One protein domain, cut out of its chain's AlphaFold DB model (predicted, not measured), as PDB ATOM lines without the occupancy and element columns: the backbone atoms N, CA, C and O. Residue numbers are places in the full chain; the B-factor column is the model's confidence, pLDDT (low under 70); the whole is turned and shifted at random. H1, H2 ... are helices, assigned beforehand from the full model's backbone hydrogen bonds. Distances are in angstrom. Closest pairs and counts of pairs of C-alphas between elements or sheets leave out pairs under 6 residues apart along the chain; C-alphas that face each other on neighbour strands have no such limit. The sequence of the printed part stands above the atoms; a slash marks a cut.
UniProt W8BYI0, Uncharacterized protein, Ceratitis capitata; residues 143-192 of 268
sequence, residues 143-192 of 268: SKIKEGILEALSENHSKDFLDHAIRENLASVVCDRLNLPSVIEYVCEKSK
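This is residues 143 to 192 of the 268 residues of an uncharacterized protein of Ceratitis capitata (UniProt W8BYI0). Three short helices, H2, H3 and H4, turn round into a small, loosely joined body, and the longest helix, H1, meets H2 at a corner and reaches out from it as an arm. Residues 143 to 149 of H1 stick out at one end, and residues 187 to 192, of which 187 to 190 belong to H4, stick out at the other. The printed part has 50 residues, with four named helices in the order H1, H2, H3, H4 and no named strand, and its class is all helix. It is only just compact, close to loose, with a radius of gyration of the C-alphas of 11.3 A, and elongated, spanning 36 by 21 by 17 A.

Begin with H1, residues 143 to 156. Residues 153 to 154 alone touch H2, residues 158 to 168, only at the corner and only just, with 3 pairs of C-alphas within 8 A; the closest C-alphas, of Ser 154 and Phe 161, are 6.1 A apart. The two helices run opposite ways at a steep tilt of 60 degrees. Next look at H3, residues 171 to 177, close but not clearly touching H2; their closest C-alphas, of Ile 166 and Val 174, are 6.3 A apart. H4, residues 180 to 190, is close but not clearly touching H3, with the closest C-alphas, of Cys 175 and Val 183, 6.4 A apart. H3 and H4 run opposite ways at a shallow tilt of 33 degrees, only just short of steep. H2 and H4 are near each other, while H1 is apart from H3 and H4. Every O i to N i+4 pair is within hydrogen-bond range in H1, H2 and H4, and 2 of 3 are in H3.

Find C-alpha 143 at (149.981, 153.371, 137.389); from there H1 runs 19.9 A to C-alpha 156. H2 begins at C-alpha 158, (140.063, 163.656, 123.080), and measures 15.4 A; H3 measures 10.2 A. H4 runs 15.3 A to C-alpha 190 at (138.894, 177.124, 118.594).

The C-alphas farthest apart, of Ser 143 and Lys 192, are 37.4 A apart. The printed part has no cut, and its three links are tight. The mean pLDDT of the printed part is 72.0, with residues 169 to 185, 187 to 188 and 191 to 192 under 70.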
ATOM      1  N   SER A 143     149.493 152.545 138.503       81.06
ATOM      2  CA  SER A 143     149.981 153.371 137.389       81.06
ATOM      3  C   SER A 143     149.622 152.830 136.000       81.06
ATOM      4  O   SER A 143     149.403 153.630 135.098       81.06
ATOM      5  N   LYS A 144     149.524 151.506 135.804       82.25
ATOM      6  CA  LYS A 144     149.159 150.926 134.496       82.25
ATOM      7  C   LYS A 144     147.674 151.096 134.185       82.25
ATOM      8  O   LYS A 144     147.305 151.326 133.041       82.25
ATOM      9  N   ILE A 145     146.825 150.992 135.209       80.25
ATOM     10  CA  ILE A 145     145.379 151.220 135.085       80.25
ATOM     11  C   ILE A 145     145.119 152.702 134.813       80.25
ATOM     12  O   ILE A 145     144.315 153.038 133.950       80.25
ATOM     13  N   LYS A 146     145.855 153.586 135.496       83.00
ATOM     14  CA  LYS A 146     145.847 155.024 135.220       83.00
ATOM     15  C   LYS A 146     146.209 155.334 133.774       83.00
ATOM     16  O   LYS A 146     145.474 156.067 133.125       83.00
ATOM     17  N   GLU A 147     147.309 154.776 133.283       82.31
ATOM     18  CA  GLU A 147     147.777 155.005 131.917       82.31
ATOM     19  C   GLU A 147     146.760 154.499 130.888       82.31
ATOM     20  O   GLU A 147     146.331 155.280 130.049       82.31
ATOM     21  N   GLY A 148     146.246 153.272 131.036       82.50
ATOM     22  CA  GLY A 148     145.247 152.722 130.112       82.50
ATOM     23  C   GLY A 148     143.892 153.443 130.132       82.50
ATOM     24  O   GLY A 148     143.264 153.599 129.088       82.50
ATOM     25  N   ILE A 149     143.428 153.921 131.294       83.31
ATOM     26  CA  ILE A 149     142.187 154.712 131.379       83.31
ATOM     27  C   ILE A 149     142.382 156.092 130.744       83.31
ATOM     28  O   ILE A 149     141.505 156.548 130.013       83.31
ATOM     29  N   LEU A 150     143.508 156.760 131.008       81.81
ATOM     30  CA  LEU A 150     143.800 158.065 130.412       81.81
ATOM     31  C   LEU A 150     144.016 157.954 128.901       81.81
ATOM     32  O   LEU A 150     143.525 158.810 128.176       81.81
ATOM     33  N   GLU A 151     144.675 156.896 128.429       82.31
ATOM     34  CA  GLU A 151     144.838 156.598 127.005       82.31
ATOM     35  C   GLU A 151     143.467 156.398 126.344       82.31
ATOM     36  O   GLU A 151     143.114 157.144 125.432       82.31
ATOM     37  N   ALA A 152     142.615 155.528 126.898       79.31
ATOM     38  CA  ALA A 152     141.266 155.295 126.383       79.31
ATOM     39  C   ALA A 152     140.365 156.549 126.421       79.31
ATOM     40  O   ALA A 152     139.558 156.755 125.512       79.31
ATOM     41  N   LEU A 153     140.479 157.397 127.451       78.25
ATOM     42  CA  LEU A 153     139.767 158.680 127.517       78.25
ATOM     43  C   LEU A 153     140.318 159.687 126.505       78.25
ATOM     44  O   LEU A 153     139.540 160.415 125.890       78.25
ATOM     45  N   SER A 154     141.636 159.714 126.304       74.50
ATOM     46  CA  SER A 154     142.283 160.586 125.323       74.50
ATOM     47  C   SER A 154     141.966 160.185 123.882       74.50
ATOM     48  O   SER A 154     141.889 161.058 123.027       74.50
ATOM     49  N   GLU A 155     141.716 158.902 123.612       79.62
ATOM     50  CA  GLU A 155     141.320 158.415 122.288       79.62
ATOM     51  C   GLU A 155     139.827 158.638 122.016       79.62
ATOM     52  O   GLU A 155     139.458 159.177 120.973       79.62
ATOM     53  N   ASN A 156     138.955 158.264 122.959       77.75
ATOM     54  CA  ASN A 156     137.503 158.289 122.741       77.75
ATOM     55  C   ASN A 156     136.863 159.659 123.011       77.75
ATOM     56  O   ASN A 156     135.829 159.987 122.430       77.75
ATOM     57  N   HIS A 157     137.467 160.466 123.885       80.50
ATOM     58  CA  HIS A 157     136.949 161.767 124.322       80.50
ATOM     59  C   HIS A 157     138.041 162.842 124.300       80.50
ATOM     60  O   HIS A 157     138.107 163.708 125.175       80.50
ATOM     61  N   SER A 158     138.884 162.800 123.265       74.00
ATOM     62  CA  SER A 158     140.063 163.656 123.080       74.00
ATOM     63  C   SER A 158     139.801 165.144 123.334       74.00
ATOM     64  O   SER A 158     140.598 165.812 123.989       74.00
ATOM     65  N   LYS A 159     138.662 165.662 122.866       74.19
ATOM     66  CA  LYS A 159     138.293 167.078 122.970       74.19
ATOM     67  C   LYS A 159     137.981 167.522 124.399       74.19
ATOM     68  O   LYS A 159     138.530 168.520 124.854       74.19
ATOM     69  N   ASP A 160     137.131 166.784 125.106       78.69
ATOM     70  CA  ASP A 160     136.741 167.122 126.480       78.69
ATOM     71  C   ASP A 160     137.893 166.868 127.458       78.69
ATOM     72  O   ASP A 160     138.093 167.629 128.407       78.69
ATOM     73  N   PHE A 161     138.688 165.828 127.184       75.19
ATOM     74  CA  PHE A 161     139.922 165.529 127.900       75.19
ATOM     75  C   PHE A 161     140.931 166.678 127.775       75.19
ATOM     76  O   PHE A 161     141.492 167.129 128.773       75.19
ATOM     77  N   LEU A 162     141.109 167.202 126.559       72.12
ATOM     78  CA  LEU A 162     141.982 168.336 126.285       72.12
ATOM     79  C   LEU A 162     141.482 169.628 126.948       72.12
ATOM     80  O   LEU A 162     142.266 170.333 127.582       72.12
ATOM     81  N   ASP A 163     140.178 169.906 126.872       80.06
ATOM     82  CA  ASP A 163     139.559 171.067 127.522       80.06
ATOM     83  C   ASP A 163     139.725 171.028 129.049       80.06
ATOM     84  O   ASP A 163     139.965 172.066 129.668       80.06
ATOM     85  N   HIS A 164     139.609 169.852 129.675       77.75
ATOM     86  CA  HIS A 164     139.866 169.700 131.110       77.75
ATOM     87  C   HIS A 164     141.351 169.852 131.444       77.75
ATOM     88  O   HIS A 164     141.691 170.589 132.369       77.75
ATOM     89  N   ALA A 165     142.242 169.227 130.669       74.56
ATOM     90  CA  ALA A 165     143.681 169.304 130.894       74.56
ATOM     91  C   ALA A 165     144.209 170.743 130.797       74.56
ATOM     92  O   ALA A 165     144.996 171.154 131.645       74.56
ATOM     93  N   ILE A 166     143.749 171.519 129.806       72.75
ATOM     94  CA  ILE A 166     144.106 172.938 129.624       72.75
ATOM     95  C   ILE A 166     143.534 173.818 130.744       72.75
ATOM     96  O   ILE A 166     144.116 174.846 131.077       72.75
ATOM     97  N   ARG A 167     142.384 173.446 131.318       77.44
ATOM     98  CA  ARG A 167     141.776 174.201 132.421       77.44
ATOM     99  C   ARG A 167     142.498 173.966 133.747       77.44
ATOM    100  O   ARG A 167     142.619 174.900 134.531       77.44
ATOM    101  N   GLU A 168     142.952 172.739 133.994       71.88
ATOM    102  CA  GLU A 168     143.614 172.361 135.249       71.88
ATOM    103  C   GLU A 168     145.140 172.542 135.234       71.88
ATOM    104  O   GLU A 168     145.750 172.648 136.294       71.88
ATOM    105  N   ASN A 169     145.773 172.604 134.058       67.62
ATOM    106  CA  ASN A 169     147.218 172.802 133.910       67.62
ATOM    107  C   ASN A 169     147.533 174.007 133.017       67.62
ATOM    108  O   ASN A 169     146.725 174.426 132.195       67.62
ATOM    109  N   LEU A 170     148.757 174.536 133.117       62.31
ATOM    110  CA  LEU A 170     149.235 175.555 132.181       62.31
ATOM    111  C   LEU A 170     149.157 175.022 130.746       62.31
ATOM    112  O   LEU A 170     149.728 173.975 130.435       62.31
ATOM    113  N   ALA A 171     148.502 175.778 129.861       62.84
ATOM    114  CA  ALA A 171     148.311 175.399 128.463       62.84
ATOM    115  C   ALA A 171     149.629 175.020 127.765       62.84
ATOM    116  O   ALA A 171     149.631 174.110 126.940       62.84
ATOM    117  N   SER A 172     150.757 175.648 128.130       61.06
ATOM    118  CA  SER A 172     152.062 175.296 127.556       61.06
ATOM    119  C   SER A 172     152.502 173.876 127.934       61.06
ATOM    120  O   SER A 172     152.959 173.143 127.071       61.06
ATOM    121  N   VAL A 173     152.273 173.440 129.177       62.53
ATOM    122  CA  VAL A 173     152.647 172.099 129.663       62.53
ATOM    123  C   VAL A 173     151.796 171.011 129.004       62.53
ATOM    124  O   VAL A 173     152.268 169.900 128.768       62.53
ATOM    125  N   VAL A 174     150.541 171.330 128.684       61.19
ATOM    126  CA  VAL A 174     149.634 170.442 127.948       61.19
ATOM    127  C   VAL A 174     150.033 170.371 126.471       61.19
ATOM    128  O   VAL A 174     150.108 169.279 125.914       61.19
ATOM    129  N   CYS A 175     150.377 171.507 125.856       61.31
ATOM    130  CA  CYS A 175     150.864 171.567 124.474       61.31
ATOM    131  C   CYS A 175     152.210 170.849 124.280       61.31
ATOM    132  O   CYS A 175     152.403 170.227 123.240       61.31
ATOM    133  N   ASP A 176     153.104 170.873 125.274       64.38
ATOM    134  CA  ASP A 176     154.401 170.178 125.229       64.38
ATOM    135  C   ASP A 176     154.265 168.644 125.257       64.38
ATOM    136  O   ASP A 176     155.159 167.924 124.810       64.38
ATOM    137  N   ARG A 177     153.156 168.127 125.803       66.12
ATOM    138  CA  ARG A 177     152.896 166.683 125.962       66.12
ATOM    139  C   ARG A 177     151.994 166.100 124.879       66.12
ATOM    140  O   ARG A 177     151.880 164.880 124.781       66.12
ATOM    141  N   LEU A 178     151.348 166.948 124.088       64.88
ATOM    142  CA  LEU A 178     150.461 166.541 123.007       64.88
ATOM    143  C   LEU A 178     151.185 166.578 121.671       64.88
ATOM    144  O   LEU A 178     152.149 167.315 121.472       64.88
ATOM    145  N   ASN A 179     150.698 165.780 120.723       66.81
ATOM    146  CA  ASN A 179     151.247 165.835 119.382       66.81
ATOM    147  C   ASN A 179     150.959 167.228 118.772       66.81
ATOM    148  O   ASN A 179     149.843 167.752 118.854       66.81
ATOM    149  N   LEU A 180     151.991 167.833 118.178       62.28
ATOM    150  CA  LEU A 180     151.914 169.152 117.548       62.28
ATOM    151  C   LEU A 180     150.753 169.265 116.528       62.28
ATOM    152  O   LEU A 180     150.073 170.292 116.540       62.28
ATOM    153  N   PRO A 181     150.458 168.239 115.699       62.03
ATOM    154  CA  PRO A 181     149.286 168.254 114.819       62.03
ATOM    155  C   PRO A 181     147.939 168.487 115.531       62.03
ATOM    156  O   PRO A 181     147.172 169.341 115.100       62.03
ATOM    157  N   SER A 182     147.665 167.800 116.641       62.69
ATOM    158  CA  SER A 182     146.407 167.886 117.393       62.69
ATOM    159  C   SER A 182     146.257 169.217 118.121       62.69
ATOM    160  O   SER A 182     145.152 169.745 118.205       62.69
ATOM    161  N   VAL A 183     147.359 169.799 118.603       66.62
ATOM    162  CA  VAL A 183     147.349 171.149 119.193       66.62
ATOM    163  C   VAL A 183     147.052 172.195 118.120       66.62
ATOM    164  O   VAL A 183     146.213 173.069 118.333       66.62
ATOM    165  N   ILE A 184     147.694 172.097 116.952       67.00
ATOM    166  CA  ILE A 184     147.438 173.003 115.827       67.00
ATOM    167  C   ILE A 184     145.986 172.884 115.364       67.00
ATOM    168  O   ILE A 184     145.342 173.908 115.149       67.00
ATOM    169  N   GLU A 185     145.454 171.669 115.237       67.81
ATOM    170  CA  GLU A 185     144.064 171.436 114.841       67.81
ATOM    171  C   GLU A 185     143.080 172.018 115.863       67.81
ATOM    172  O   GLU A 185     142.210 172.809 115.490       67.81
ATOM    173  N   TYR A 186     143.283 171.743 117.156       70.44
ATOM    174  CA  TYR A 186     142.468 172.292 118.239       70.44
ATOM    175  C   TYR A 186     142.508 173.826 118.277       70.44
ATOM    176  O   TYR A 186     141.462 174.475 118.344       70.44
ATOM    177  N   VAL A 187     143.695 174.436 118.175       67.50
ATOM    178  CA  VAL A 187     143.857 175.899 118.152       67.50
ATOM    179  C   VAL A 187     143.234 176.493 116.893       67.50
ATOM    180  O   VAL A 187     142.556 177.516 116.984       67.50
ATOM    181  N   CYS A 188     143.405 175.870 115.727       67.00
ATOM    182  CA  CYS A 188     142.791 176.328 114.482       67.00
ATOM    183  C   CYS A 188     141.261 176.276 114.547       67.00
ATOM    184  O   CYS A 188     140.603 177.198 114.054       67.00
ATOM    185  N   GLU A 189     140.701 175.238 115.171       70.00
ATOM    186  CA  GLU A 189     139.261 175.060 115.341       70.00
ATOM    187  C   GLU A 189     138.684 176.028 116.386       70.00
ATOM    188  O   GLU A 189     137.689 176.706 116.117       70.00
ATOM    189  N   LYS A 190     139.337 176.189 117.545       70.50
ATOM    190  CA  LYS A 190     138.894 177.124 118.594       70.50
ATOM    191  C   LYS A 190     139.081 178.589 118.228       70.50
ATOM    192  O   LYS A 190     138.212 179.404 118.527       70.50
ATOM    193  N   SER A 191     140.181 178.920 117.563       61.50
ATOM    194  CA  SER A 191     140.513 180.302 117.201       61.50
ATOM    195  C   SER A 191     139.836 180.745 115.902       61.50
ATOM    196  O   SER A 191     139.995 181.892 115.493       61.50
ATOM    197  N   LYS A 192     139.112 179.842 115.217       65.50
ATOM    198  CA  LYS A 192     138.518 180.060 113.884       65.50
ATOM    199  C   LYS A 192     139.516 180.599 112.846       65.50
ATOM    200  O   LYS A 192     139.099 181.142 111.824       65.50
TER     201      LYS A 192